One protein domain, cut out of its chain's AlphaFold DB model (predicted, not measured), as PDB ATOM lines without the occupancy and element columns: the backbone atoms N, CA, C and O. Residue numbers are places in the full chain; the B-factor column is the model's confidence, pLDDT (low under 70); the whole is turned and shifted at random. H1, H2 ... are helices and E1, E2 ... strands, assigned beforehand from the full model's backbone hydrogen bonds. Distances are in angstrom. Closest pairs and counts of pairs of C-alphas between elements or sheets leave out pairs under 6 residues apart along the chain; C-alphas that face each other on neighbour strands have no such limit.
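Overview. This is residues 4 to 78 and 108 to 129 of the 184 residues of an uncharacterized protein of Verrucomicrobiaceae bacterium (UniProt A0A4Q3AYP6). What shape do these atoms make? A small cluster of helices, in which H4 packs on H2 nearly at right angles and H1 folds back from H2, with the long helix H5 reaching away from it as an arm. What is it built of? The 97 printed residues, mostly helix in class, have five named helices and two named strands in the order H1, H2, E1, H3, H4, E2, H5; E1 and E2 pair with no named strand. The whole is compact, with a radius of gyration of the C-alphas of 13.8 A, and elongated, spanning 44 by 28 by 22 A.

Arrangement. Where is the longest helix? H5, residues 110 to 128, is close to but not clearly touching H1, residues 4 to 13, at a shallow tilt of 18 degrees; their closest C-alphas, of Leu 5 and Phe 112, are 7.2 A apart. H5 and E2, residues 76 to 78, are near each other, their closest C-alphas 8.4 A apart. Which helices touch? H2, residues 19 to 33, touches H1 with residues 19 to 23 alone, as a hairpin, closest at C-alphas 13 and 19, 5.3 A. H4, residues 60 to 72, touches H2 about perpendicular at 82 degrees, closest at C-alphas 22 and 66, 4.3 A. With residues 60 to 64 alone it touches H3, residues 47 to 50, closest at C-alphas 47 and 60, 6.3 A. Are the helix backbones complete? Each O i to N i+4 pair is within hydrogen-bond range in H1, H2 and H4, and 14 of 15 in H5; H3 is too short for such a pair.

Along the chain. How long are the longer helices? From first to last C-alpha H5 measures 26.9 A, H2 20.5 A, H4 18.4 A and H1 14.3 A. Where are anchor points? C-alpha 4, in H1, is at (-19.355, 42.751, 3.151), and C-alpha 128, in H5, at (-19.954, 17.654, 6.843). Where is E1? It is residues 43 to 45; its closest C-alpha to H2 is that of Phe 43, 7.4 A from that of Asn 33.

Size, cuts and confidence. Is anything cut? Residues 79 to 107 are not printed, and C-alphas 78 and 108 are 8.9 A apart. Where is confidence low? The pLDDT is under 70 at residue 36 and residues 126 to 129.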
ATOM      1  N   LYS A   4     -20.123  42.002   2.141       79.31
ATOM      2  CA  LYS A   4     -19.355  42.751   3.151       79.31
ATOM      3  C   LYS A   4     -17.897  43.004   2.733       79.31
ATOM      4  O   LYS A   4     -17.365  44.078   2.988       79.31
ATOM      5  N   LEU A   5     -17.261  42.035   2.063       82.69
ATOM      6  CA  LEU A   5     -15.907  42.204   1.515       82.69
ATOM      7  C   LEU A   5     -15.901  43.192   0.351       82.69
ATOM      8  O   LEU A   5     -14.970  43.980   0.226       82.69
ATOM      9  N   PHE A   6     -16.937  43.147  -0.486       85.25
ATOM     10  CA  PHE A   6     -17.081  44.062  -1.611       85.25
ATOM     11  C   PHE A   6     -17.208  45.516  -1.136       85.25
ATOM     12  O   PHE A   6     -16.456  46.363  -1.603       85.25
ATOM     13  N   GLN A   7     -18.068  45.778  -0.146       85.44
ATOM     14  CA  GLN A   7     -18.252  47.109   0.447       85.44
ATOM     15  C   GLN A   7     -16.972  47.647   1.096       85.44
ATOM     16  O   GLN A   7     -16.604  48.802   0.898       85.44
ATOM     17  N   LEU A   8     -16.261  46.810   1.858       86.31
ATOM     18  CA  LEU A   8     -15.004  47.222   2.487       86.31
ATOM     19  C   LEU A   8     -13.944  47.570   1.436       86.31
ATOM     20  O   LEU A   8     -13.242  48.574   1.570       86.31
ATOM     21  N   LEU A   9     -13.852  46.768   0.373       89.06
ATOM     22  CA  LEU A   9     -12.946  47.038  -0.738       89.06
ATOM     23  C   LEU A   9     -13.326  48.334  -1.474       89.06
ATOM     24  O   LEU A   9     -12.442  49.112  -1.816       89.06
ATOM     25  N   GLU A  10     -14.619  48.598  -1.656       90.69
ATOM     26  CA  GLU A  10     -15.139  49.807  -2.307       90.69
ATOM     27  C   GLU A  10     -14.760  51.080  -1.552       90.69
ATOM     28  O   GLU A  10     -14.248  52.033  -2.145       90.69
ATOM     29  N   VAL A  11     -14.917  51.066  -0.226       91.44
ATOM     30  CA  VAL A  11     -14.504  52.180   0.634       91.44
ATOM     31  C   VAL A  11     -13.001  52.436   0.505       91.44
ATOM     32  O   VAL A  11     -12.592  53.586   0.341       91.44
ATOM     33  N   ARG A  12     -12.170  51.385   0.523       90.75
ATOM     34  CA  ARG A  12     -10.707  51.537   0.451       90.75
ATOM     35  C   ARG A  12     -10.191  51.906  -0.945       90.75
ATOM     36  O   ARG A  12      -9.188  52.604  -1.059       90.75
ATOM     37  N   LEU A  13     -10.871  51.480  -2.011       92.12
ATOM     38  CA  LEU A  13     -10.499  51.804  -3.392       92.12
ATOM     39  C   LEU A  13     -11.005  53.176  -3.856       92.12
ATOM     40  O   LEU A  13     -10.624  53.616  -4.942       92.12
ATOM     41  N   ARG A  14     -11.831  53.873  -3.064       90.25
ATOM     42  CA  ARG A  14     -12.505  55.121  -3.464       90.25
ATOM     43  C   ARG A  14     -11.558  56.188  -4.024       90.25
ATOM     44  O   ARG A  14     -11.924  56.865  -4.983       90.25
ATOM     45  N   SER A  15     -10.351  56.297  -3.472       90.06
ATOM     46  CA  SER A  15      -9.336  57.283  -3.874       90.06
ATOM     47  C   SER A  15      -8.523  56.882  -5.115       90.06
ATOM     48  O   SER A  15      -7.735  57.680  -5.622       90.06
ATOM     49  N   PHE A  16      -8.686  55.660  -5.632       90.56
ATOM     50  CA  PHE A  16      -7.894  55.138  -6.745       90.56
ATOM     51  C   PHE A  16      -8.619  55.292  -8.087       90.56
ATOM     52  O   PHE A  16      -9.746  54.838  -8.276       90.56
ATOM     53  N   LYS A  17      -7.917  55.833  -9.092       87.62
ATOM     54  CA  LYS A  17      -8.437  55.961 -10.470       87.62
ATOM     55  C   LYS A  17      -8.745  54.609 -11.136       87.62
ATOM     56  O   LYS A  17      -9.573  54.543 -12.034       87.62
ATOM     57  N   ASN A  18      -8.096  53.529 -10.691       89.44
ATOM     58  CA  ASN A  18      -8.284  52.167 -11.207       89.44
ATOM     59  C   ASN A  18      -9.249  51.318 -10.357       89.44
ATOM     60  O   ASN A  18      -9.202  50.092 -10.438       89.44
ATOM     61  N   ARG A  19     -10.113  51.948  -9.546       91.44
ATOM     62  CA  ARG A  19     -11.027  51.259  -8.618       91.44
ATOM     63  C   ARG A  19     -11.857  50.153  -9.270       91.44
ATOM     64  O   ARG A  19     -11.931  49.057  -8.734       91.44
ATOM     65  N   GLU A  20     -12.422  50.406 -10.446       89.19
ATOM     66  CA  GLU A  20     -13.303  49.453 -11.128       89.19
ATOM     67  C   GLU A  20     -12.535  48.209 -11.593       89.19
ATOM     68  O   GLU A  20     -12.904  47.084 -11.264       89.19
ATOM     69  N   ALA A  21     -11.389  48.409 -12.250       91.25
ATOM     70  CA  ALA A  21     -10.500  47.317 -12.637       91.25
ATOM     71  C   ALA A  21      -9.994  46.525 -11.417       91.25
ATOM     72  O   ALA A  21      -9.893  45.301 -11.471       91.25
ATOM     73  N   ALA A  22      -9.711  47.208 -10.303       92.75
ATOM     74  CA  ALA A  22      -9.317  46.570  -9.050       92.75
ATOM     75  C   ALA A  22     -10.457  45.745  -8.430       92.75
ATOM     76  O   ALA A  22     -10.196  44.638  -7.967       92.75
ATOM     77  N   HIS A  23     -11.709  46.206  -8.491       91.12
ATOM     78  CA  HIS A  23     -12.873  45.427  -8.059       91.12
ATOM     79  C   HIS A  23     -13.068  44.158  -8.886       91.12
ATOM     80  O   HIS A  23     -13.227  43.076  -8.319       91.12
ATOM     81  N   ILE A  24     -13.026  44.284 -10.213       91.06
ATOM     82  CA  ILE A  24     -13.175  43.154 -11.137       91.06
ATOM     83  C   ILE A  24     -12.073  42.121 -10.870       91.06
ATOM     84  O   ILE A  24     -12.356  40.939 -10.659       91.06
ATOM     85  N   LEU A  25     -10.820  42.578 -10.776       91.25
ATOM     86  CA  LEU A  25      -9.684  41.710 -10.481       91.25
ATOM     87  C   LEU A  25      -9.794  41.064  -9.092       91.25
ATOM     88  O   LEU A  25      -9.544  39.869  -8.954       91.25
ATOM     89  N   ALA A  26     -10.197  41.809  -8.063       91.88
ATOM     90  CA  ALA A  26     -10.353  41.277  -6.712       91.88
ATOM     91  C   ALA A  26     -11.438  40.196  -6.638       91.88
ATOM     92  O   ALA A  26     -11.220  39.158  -6.008       91.88
ATOM     93  N   ALA A  27     -12.575  40.413  -7.304       89.62
ATOM     94  CA  ALA A  27     -13.661  39.445  -7.374       89.62
ATOM     95  C   ALA A  27     -13.230  38.164  -8.100       89.62
ATOM     96  O   ALA A  27     -13.529  37.063  -7.625       89.62
ATOM     97  N   PHE A  28     -12.486  38.304  -9.201       89.81
ATOM     98  CA  PHE A  28     -11.896  37.185  -9.926       89.81
ATOM     99  C   PHE A  28     -10.913  36.401  -9.044       89.81
ATOM    100  O   PHE A  28     -11.083  35.200  -8.837       89.81
ATOM    101  N   LEU A  29      -9.939  37.078  -8.429       89.25
ATOM    102  CA  LEU A  29      -8.945  36.441  -7.559       89.25
ATOM    103  C   LEU A  29      -9.584  35.755  -6.347       89.25
ATOM    104  O   LEU A  29      -9.187  34.642  -6.003       89.25
ATOM    105  N   ALA A  30     -10.592  36.381  -5.733       87.44
ATOM    106  CA  ALA A  30     -11.372  35.765  -4.666       87.44
ATOM    107  C   ALA A  30     -12.021  34.470  -5.160       87.44
ATOM    108  O   ALA A  30     -11.842  33.427  -4.545       87.44
ATOM    109  N   ARG A  31     -12.719  34.504  -6.300       85.31
ATOM    110  CA  ARG A  31     -13.389  33.321  -6.859       85.31
ATOM    111  C   ARG A  31     -12.421  32.156  -7.087       85.31
ATOM    112  O   ARG A  31     -12.760  31.019  -6.771       85.31
ATOM    113  N   MET A  32     -11.229  32.439  -7.606       83.69
ATOM    114  CA  MET A  32     -10.245  31.407  -7.942       83.69
ATOM    115  C   MET A  32      -9.531  30.847  -6.704       83.69
ATOM    116  O   MET A  32      -9.313  29.633  -6.599       83.69
ATOM    117  N   ASN A  33      -9.206  31.710  -5.738       84.25
ATOM    118  CA  ASN A  33      -8.276  31.381  -4.656       84.25
ATOM    119  C   ASN A  33      -8.921  31.270  -3.265       84.25
ATOM    120  O   ASN A  33      -8.288  30.753  -2.350       84.25
ATOM    121  N   SER A  34     -10.190  31.650  -3.077       79.69
ATOM    122  CA  SER A  34     -10.869  31.577  -1.769       79.69
ATOM    123  C   SER A  34     -11.487  30.209  -1.444       79.69
ATOM    124  O   SER A  34     -12.384  30.115  -0.604       79.69
ATOM    125  N   GLY A  35     -11.077  29.142  -2.136       76.19
ATOM    126  CA  GLY A  35     -11.537  27.786  -1.832       76.19
ATOM    127  C   GLY A  35     -11.074  27.340  -0.434       76.19
ATOM    128  O   GLY A  35     -10.018  27.791   0.018       76.19
ATOM    129  N   PRO A  36     -11.802  26.436   0.249       69.38
ATOM    130  CA  PRO A  36     -11.516  26.042   1.634       69.38
ATOM    131  C   PRO A  36     -10.115  25.449   1.848       69.38
ATOM    132  O   PRO A  36      -9.566  25.573   2.938       69.38
ATOM    133  N   SER A  37      -9.508  24.879   0.808       74.62
ATOM    134  CA  SER A  37      -8.134  24.363   0.853       74.62
ATOM    135  C   SER A  37      -7.082  25.350   0.336       74.62
ATOM    136  O   SER A  37      -5.905  25.026   0.378       74.62
ATOM    137  N   ARG A  38      -7.474  26.516  -0.199       74.75
ATOM    138  CA  ARG A  38      -6.580  27.421  -0.954       74.75
ATOM    139  C   ARG A  38      -6.382  28.799  -0.330       74.75
ATOM    140  O   ARG A  38      -5.329  29.385  -0.527       74.75
ATOM    141  N   TYR A  39      -7.327  29.286   0.475       78.06
ATOM    142  CA  TYR A  39      -7.309  30.672   0.966       78.06
ATOM    143  C   TYR A  39      -6.097  31.049   1.845       78.06
ATOM    144  O   TYR A  39      -5.825  32.234   2.007       78.06
ATOM    145  N   LYS A  40      -5.390  30.067   2.426       77.31
ATOM    146  CA  LYS A  40      -4.177  30.289   3.238       77.31
ATOM    147  C   LYS A  40      -2.881  30.236   2.434       77.31
ATOM    148  O   LYS A  40      -1.837  30.606   2.959       77.31
ATOM    149  N   TYR A  41      -2.926  29.710   1.213       83.38
ATOM    150  CA  TYR A  41      -1.721  29.434   0.449       83.38
ATOM    151  C   TYR A  41      -1.389  30.595  -0.490       83.38
ATOM    152  O   TYR A  41      -2.296  31.185  -1.083       83.38
ATOM    153  N   PRO A  42      -0.093  30.896  -0.665       85.62
ATOM    154  CA  PRO A  42       0.360  31.791  -1.715       85.62
ATOM    155  C   PRO A  42      -0.089  31.296  -3.085       85.62
ATOM    156  O   PRO A  42       0.065  30.114  -3.395       85.62
ATOM    157  N   PHE A  43      -0.574  32.203  -3.926       85.81
ATOM    158  CA  PHE A  43      -0.928  31.898  -5.306       85.81
ATOM    159  C   PHE A  43      -0.085  32.729  -6.288       85.81
ATOM    160  O   PHE A  43       0.109  33.931  -6.081       85.81
ATOM    161  N   PRO A  44       0.456  32.111  -7.354       86.19
ATOM    162  CA  PRO A  44       1.104  32.827  -8.441       86.19
ATOM    163  C   PRO A  44       0.087  33.639  -9.247       86.19
ATOM    164  O   PRO A  44      -0.972  33.145  -9.630       86.19
ATOM    165  N   VAL A  45       0.448  34.877  -9.565       84.94
ATOM    166  CA  VAL A  45      -0.274  35.740 -10.496       84.94
ATOM    167  C   VAL A  45       0.670  36.116 -11.631       84.94
ATOM    168  O   VAL A  45       1.644  36.850 -11.439       84.94
ATOM    169  N   ASP A  46       0.368  35.619 -12.832       84.12
ATOM    170  CA  ASP A  46       0.996  36.077 -14.068       84.12
ATOM    171  C   ASP A  46       0.067  37.062 -14.779       84.12
ATOM    172  O   ASP A  46      -1.038  36.721 -15.196       84.12
ATOM    173  N   ARG A  47       0.543  38.297 -14.948       85.56
ATOM    174  CA  ARG A  47      -0.193  39.352 -15.650       85.56
ATOM    175  C   ARG A  47      -0.516  38.960 -17.087       85.56
ATOM    176  O   ARG A  47      -1.602  39.283 -17.541       85.56
ATOM    177  N   ARG A  48       0.381  38.253 -17.781       79.94
ATOM    178  CA  ARG A  48       0.175  37.864 -19.185       79.94
ATOM    179  C   ARG A  48      -0.860  36.761 -19.336       79.94
ATOM    180  O   ARG A  48      -1.611  36.781 -20.298       79.94
ATOM    181  N   ALA A  49      -0.917  35.839 -18.379       79.81
ATOM    182  CA  ALA A  49      -1.922  34.780 -18.365       79.81
ATOM    183  C   ALA A  49      -3.331  35.310 -18.053       79.81
ATOM    184  O   ALA A  49      -4.319  34.687 -18.424       79.81
ATOM    185  N   LEU A  50      -3.426  36.452 -17.365       83.06
ATOM    186  CA  LEU A  50      -4.702  37.098 -17.055       83.06
ATOM    187  C   LEU A  50      -5.261  37.932 -18.215       83.06
ATOM    188  O   LEU A  50      -6.466  38.174 -18.263       83.06
ATOM    189  N   VAL A  51      -4.410  38.386 -19.137       85.88
ATOM    190  CA  VAL A  51      -4.845  39.166 -20.302       85.88
ATOM    191  C   VAL A  51      -5.640  38.265 -21.243       85.88
ATOM    192  O   VAL A  51      -5.143  37.235 -21.686       85.88
ATOM    193  N   GLY A  52      -6.865  38.678 -21.575       74.62
ATOM    194  CA  GLY A  52      -7.732  37.943 -22.502       74.62
ATOM    195  C   GLY A  52      -8.527  36.799 -21.867       74.62
ATOM    196  O   GLY A  52      -9.175  36.048 -22.592       74.62
ATOM    197  N   HIS A  53      -8.517  36.664 -20.537       81.44
ATOM    198  CA  HIS A  53      -9.407  35.721 -19.863       81.44
ATOM    199  C   HIS A  53     -10.871  36.184 -20.029       81.44
ATOM    200  O   HIS A  53     -11.158  37.355 -19.770       81.44
ATOM    201  N   PRO A  54     -11.819  35.302 -20.408       77.38
ATOM    202  CA  PRO A  54     -13.203  35.695 -20.711       77.38
ATOM    203  C   PRO A  54     -13.904  36.375 -19.525       77.38
ATOM    204  O   PRO A  54     -14.629  37.347 -19.701       77.38
ATOM    205  N   ASP A  55     -13.614  35.917 -18.306       77.12
ATOM    206  CA  ASP A  55     -14.151  36.505 -17.070       77.12
ATOM    207  C   ASP A  55     -13.374  37.738 -16.558       77.12
ATOM    208  O   ASP A  55     -13.696  38.273 -15.495       77.12
ATOM    209  N   LEU A  56     -12.323  38.177 -17.261       85.50
ATOM    210  CA  LEU A  56     -11.489  39.316 -16.877       85.50
ATOM    211  C   LEU A  56     -11.215  40.220 -18.095       85.50
ATOM    212  O   LEU A  56     -10.128  40.161 -18.676       85.50
ATOM    213  N   PRO A  57     -12.163  41.101 -18.473       84.69
ATOM    214  CA  PRO A  57     -12.039  41.986 -19.635       84.69
ATOM    215  C   PRO A  57     -11.112  43.181 -19.342       84.69
ATOM    216  O   PRO A  57     -11.505  44.343 -19.431       84.69
ATOM    217  N   LEU A  58      -9.872  42.912 -18.931       88.50
ATOM    218  CA  LEU A  58      -8.878  43.919 -18.570       88.50
ATOM    219  C   LEU A  58      -7.629  43.785 -19.446       88.50
ATOM    220  O   LEU A  58      -7.133  42.689 -19.701       88.50
ATOM    221  N   SER A  59      -7.085  44.929 -19.864       89.75
ATOM    222  CA  SER A  59      -5.782  44.990 -20.529       89.75
ATOM    223  C   SER A  59      -4.633  44.776 -19.539       89.75
ATOM    224  O   SER A  59      -4.793  44.966 -18.329       89.75
ATOM    225  N   GLU A  60      -3.440  44.440 -20.043       88.50
ATOM    226  CA  GLU A  60      -2.262  44.190 -19.196       88.50
ATOM    227  C   GLU A  60      -1.944  45.384 -18.280       88.50
ATOM    228  O   GLU A  60      -1.657  45.212 -17.091       88.50
ATOM    229  N   ASP A  61      -2.054  46.607 -18.802       88.81
ATOM    230  CA  ASP A  61      -1.809  47.828 -18.036       88.81
ATOM    231  C   ASP A  61      -2.849  48.070 -16.948       88.81
ATOM    232  O   ASP A  61      -2.500  48.490 -15.837       88.81
ATOM    233  N   ARG A  62      -4.121  47.758 -17.225       90.56
ATOM    234  CA  ARG A  62      -5.188  47.832 -16.222       90.56
ATOM    235  C   ARG A  62      -4.982  46.790 -15.134       90.56
ATOM    236  O   ARG A  62      -5.100  47.139 -13.964       90.56
ATOM    237  N   ILE A  63      -4.586  45.567 -15.489       90.81
ATOM    238  CA  ILE A  63      -4.239  44.512 -14.525       90.81
ATOM    239  C   ILE A  63      -3.049  44.953 -13.666       90.81
ATOM    240  O   ILE A  63      -3.086  44.830 -12.442       90.81
ATOM    241  N   ARG A  64      -2.009  45.537 -14.271       91.12
ATOM    242  CA  ARG A  64      -0.846  46.068 -13.543       91.12
ATOM    243  C   ARG A  64      -1.242  47.170 -12.558       91.12
ATOM    244  O   ARG A  64      -0.780  47.162 -11.419       91.12
ATOM    245  N   GLY A  65      -2.072  48.119 -12.987       92.06
ATOM    246  CA  GLY A  65      -2.568  49.197 -12.130       92.06
ATOM    247  C   GLY A  65      -3.490  48.695 -11.016       92.06
ATOM    248  O   GLY A  65      -3.403  49.172  -9.884       92.06
ATOM    249  N   ALA A  66      -4.333  47.710 -11.323       92.94
ATOM    250  CA  ALA A  66      -5.225  47.065 -10.370       92.94
ATOM    251  C   ALA A  66      -4.439  46.313  -9.289       92.94
ATOM    252  O   ALA A  66      -4.687  46.548  -8.113       92.94
ATOM    253  N   LEU A  67      -3.438  45.503  -9.660       91.94
ATOM    254  CA  LEU A  67      -2.579  44.798  -8.700       91.94
ATOM    255  C   LEU A  67      -1.908  45.758  -7.716       91.94
ATOM    256  O   LEU A  67      -1.985  45.538  -6.513       91.94
ATOM    257  N   LYS A  68      -1.340  46.867  -8.210       92.25
ATOM    258  CA  LYS A  68      -0.744  47.898  -7.345       92.25
ATOM    259  C   LYS A  68      -1.755  48.528  -6.387       92.25
ATOM    260  O   LYS A  68      -1.422  48.810  -5.245       92.25
ATOM    261  N   SER A  69      -2.977  48.770  -6.857       94.31
ATOM    262  CA  SER A  69      -4.033  49.365  -6.026       94.31
ATOM    263  C   SER A  69      -4.500  48.383  -4.946       94.31
ATOM    264  O   SER A  69      -4.719  48.780  -3.809       94.31
ATOM    265  N   LEU A  70      -4.608  47.094  -5.285       93.12
ATOM    266  CA  LEU A  70      -4.975  46.034  -4.345       93.12
ATOM    267  C   LEU A  70      -3.887  45.781  -3.297       93.12
ATOM    268  O   LEU A  70      -4.217  45.544  -2.139       93.12
ATOM    269  N   GLU A  71      -2.617  45.873  -3.682       94.00
ATOM    270  CA  GLU A  71      -1.482  45.825  -2.755       94.00
ATOM    271  C   GLU A  71      -1.497  47.034  -1.807       94.00
ATOM    272  O   GLU A  71      -1.462  46.870  -0.592       94.00
ATOM    273  N   ALA A  72      -1.678  48.249  -2.335       91.62
ATOM    274  CA  ALA A  72      -1.727  49.471  -1.528       91.62
ATOM    275  C   ALA A  72      -2.881  49.496  -0.506       91.62
ATOM    276  O   ALA A  72      -2.763  50.093   0.558       91.62
ATOM    277  N   VAL A  73      -4.004  48.853  -0.830       92.06
ATOM    278  CA  VAL A  73      -5.187  48.741   0.040       92.06
ATOM    279  C   VAL A  73      -5.059  47.608   1.077       92.06
ATOM    280  O   VAL A  73      -5.910  47.473   1.967       92.06
ATOM    281  N   GLY A  74      -4.008  46.789   0.975       90.44
ATOM    282  CA  GLY A  74      -3.810  45.604   1.807       90.44
ATOM    283  C   GLY A  74      -4.784  44.474   1.474       90.44
ATOM    284  O   GLY A  74      -5.093  43.651   2.329       90.44
ATOM    285  N   TYR A  75      -5.334  44.441   0.253       90.69
ATOM    286  CA  TYR A  75      -6.106  43.290  -0.229       90.69
ATOM    287  C   TYR A  75      -5.184  42.123  -0.597       90.69
ATOM    288  O   TYR A  75      -5.532  40.961  -0.369       90.69
ATOM    289  N   LEU A  76      -4.014  42.440  -1.157       92.94
ATOM    290  CA  LEU A  76      -2.970  41.485  -1.510       92.94
ATOM    291  C   LEU A  76      -1.682  41.826  -0.773       92.94
ATOM    292  O   LEU A  76      -1.226  42.963  -0.841       92.94
ATOM    293  N   ASP A  77      -1.060  40.809  -0.197       91.31
ATOM    294  CA  ASP A  77       0.302  40.890   0.311       91.31
ATOM    295  C   ASP A  77       1.231  40.200  -0.681       91.31
ATOM    296  O   ASP A  77       1.019  39.045  -1.076       91.31
ATOM    297  N   ARG A  78       2.261  40.920  -1.125       90.00
ATOM    298  CA  ARG A  78       3.276  40.373  -2.020       90.00
ATOM    299  C   ARG A  78       4.246  39.515  -1.219       90.00
ATOM    300  O   ARG A  78       4.890  39.998  -0.293       90.00
ATOM    301  N   PHE A 108      -3.711  36.716   0.334       90.31
ATOM    302  CA  PHE A 108      -4.711  37.681   0.786       90.31
ATOM    303  C   PHE A 108      -4.201  38.418   2.022       90.31
ATOM    304  O   PHE A 108      -3.649  37.781   2.919       90.31
ATOM    305  N   GLY A 109      -4.437  39.727   2.071       88.50
ATOM    306  CA  GLY A 109      -4.087  40.533   3.233       88.50
ATOM    307  C   GLY A 109      -4.866  40.129   4.480       88.50
ATOM    308  O   GLY A 109      -6.003  39.651   4.387       88.50
ATOM    309  N   ALA A 110      -4.256  40.323   5.650       85.00
ATOM    310  CA  ALA A 110      -4.772  39.847   6.937       85.00
ATOM    311  C   ALA A 110      -6.241  40.247   7.195       85.00
ATOM    312  O   ALA A 110      -7.060  39.400   7.568       85.00
ATOM    313  N   ASP A 111      -6.593  41.502   6.895       82.50
ATOM    314  CA  ASP A 111      -7.944  42.060   7.055       82.50
ATOM    315  C   ASP A 111      -9.007  41.284   6.262       82.50
ATOM    316  O   ASP A 111     -10.141  41.079   6.706       82.50
ATOM    317  N   PHE A 112      -8.640  40.829   5.065       82.06
ATOM    318  CA  PHE A 112      -9.538  40.127   4.153       82.06
ATOM    319  C   PHE A 112      -9.517  38.615   4.409       82.06
ATOM    320  O   PHE A 112     -10.552  37.947   4.291       82.06
ATOM    321  N   LEU A 113      -8.368  38.077   4.828       83.38
ATOM    322  CA  LEU A 113      -8.157  36.660   5.112       83.38
ATOM    323  C   LEU A 113      -9.097  36.158   6.215       83.38
ATOM    324  O   LEU A 113      -9.694  35.094   6.054       83.38
ATOM    325  N   ALA A 114      -9.326  36.944   7.272       81.69
ATOM    326  CA  ALA A 114     -10.267  36.593   8.343       81.69
ATOM    327  C   ALA A 114     -11.690  36.317   7.818       81.69
ATOM    328  O   ALA A 114     -12.357  35.366   8.238       81.69
ATOM    329  N   THR A 115     -12.143  37.101   6.836       80.94
ATOM    330  CA  THR A 115     -13.466  36.894   6.236       80.94
ATOM    331  C   THR A 115     -13.488  35.646   5.352       80.94
ATOM    332  O   THR A 115     -14.460  34.888   5.379       80.94
ATOM    333  N   PHE A 116     -12.413  35.380   4.604       80.88
ATOM    334  CA  PHE A 116     -12.290  34.152   3.813       80.88
ATOM    335  C   PHE A 116     -12.233  32.888   4.684       80.88
ATOM    336  O   PHE A 116     -12.876  31.897   4.333       80.88
ATOM    337  N   VAL A 117     -11.560  32.933   5.842       81.50
ATOM    338  CA  VAL A 117     -11.551  31.845   6.840       81.50
ATOM    339  C   VAL A 117     -12.974  31.506   7.271       81.50
ATOM    340  O   VAL A 117     -13.378  30.345   7.214       81.50
ATOM    341  N   TRP A 118     -13.749  32.517   7.663       78.69
ATOM    342  CA  TRP A 118     -15.121  32.330   8.133       78.69
ATOM    343  C   TRP A 118     -16.018  31.677   7.069       78.69
ATOM    344  O   TRP A 118     -16.821  30.790   7.367       78.69
ATOM    345  N   ILE A 119     -15.852  32.058   5.801       75.94
ATOM    346  CA  ILE A 119     -16.606  31.475   4.680       75.94
ATOM    347  C   ILE A 119     -16.183  30.036   4.428       75.94
ATOM    348  O   ILE A 119     -17.037  29.161   4.288       75.94
ATOM    349  N   ALA A 120     -14.875  29.782   4.397       77.56
ATOM    350  CA  ALA A 120     -14.336  28.445   4.217       77.56
ATOM    351  C   ALA A 120     -14.842  27.492   5.310       77.56
ATOM    352  O   ALA A 120     -15.290  26.392   4.998       77.56
ATOM    353  N   GLN A 121     -14.851  27.936   6.570       77.06
ATOM    354  CA  GLN A 121     -15.391  27.175   7.698       77.06
ATOM    355  C   GLN A 121     -16.880  26.853   7.513       77.06
ATOM    356  O   GLN A 121     -17.279  25.704   7.698       77.06
ATOM    357  N   LYS A 122     -17.696  27.818   7.067       73.94
ATOM    358  CA  LYS A 122     -19.115  27.580   6.746       73.94
ATOM    359  C   LYS A 122     -19.311  26.580   5.607       73.94
ATOM    360  O   LYS A 122     -20.205  25.740   5.685       73.94
ATOM    361  N   CYS A 123     -18.492  26.651   4.561       70.06
ATOM    362  CA  CYS A 123     -18.531  25.694   3.457       70.06
ATOM    363  C   CYS A 123     -18.167  24.280   3.930       70.06
ATOM    364  O   CYS A 123     -18.889  23.338   3.620       70.06
ATOM    365  N   ILE A 124     -17.105  24.132   4.729       71.62
ATOM    366  CA  ILE A 124     -16.692  22.839   5.296       71.62
ATOM    367  C   ILE A 124     -17.782  22.269   6.214       71.62
ATOM    368  O   ILE A 124     -18.084  21.083   6.132       71.62
ATOM    369  N   ALA A 125     -18.405  23.101   7.053       70.12
ATOM    370  CA  ALA A 125     -19.493  22.672   7.929       70.12
ATOM    371  C   ALA A 125     -20.694  22.127   7.135       70.12
ATOM    372  O   ALA A 125     -21.213  21.070   7.481       70.12
ATOM    373  N   ARG A 126     -21.077  22.786   6.031       67.81
ATOM    374  CA  ARG A 126     -22.141  22.305   5.129       67.81
ATOM    375  C   ARG A 126     -21.790  20.984   4.449       67.81
ATOM    376  O   ARG A 126     -22.663  20.143   4.302       67.81
ATOM    377  N   LEU A 127     -20.528  20.792   4.063       65.81
ATOM    378  CA  LEU A 127     -20.062  19.534   3.465       65.81
ATOM    379  C   LEU A 127     -20.051  18.369   4.467       65.81
ATOM    380  O   LEU A 127     -20.158  17.218   4.059       65.81
ATOM    381  N   ARG A 128     -19.917  18.656   5.767       64.62
ATOM    382  CA  ARG A 128     -19.954  17.654   6.843       64.62
ATOM    383  C   ARG A 128     -21.372  17.312   7.310       64.62
ATOM    384  O   ARG A 128     -21.531  16.358   8.064       64.62
ATOM    385  N   SER A 129     -22.392  18.075   6.911       55.59
ATOM    386  CA  SER A 129     -23.779  17.780   7.275       55.59
ATOM    387  C   SER A 129     -24.304  16.581   6.465       55.59
ATOM    388  O   SER A 129     -24.315  16.641   5.239       55.59
TER     389      SER A 129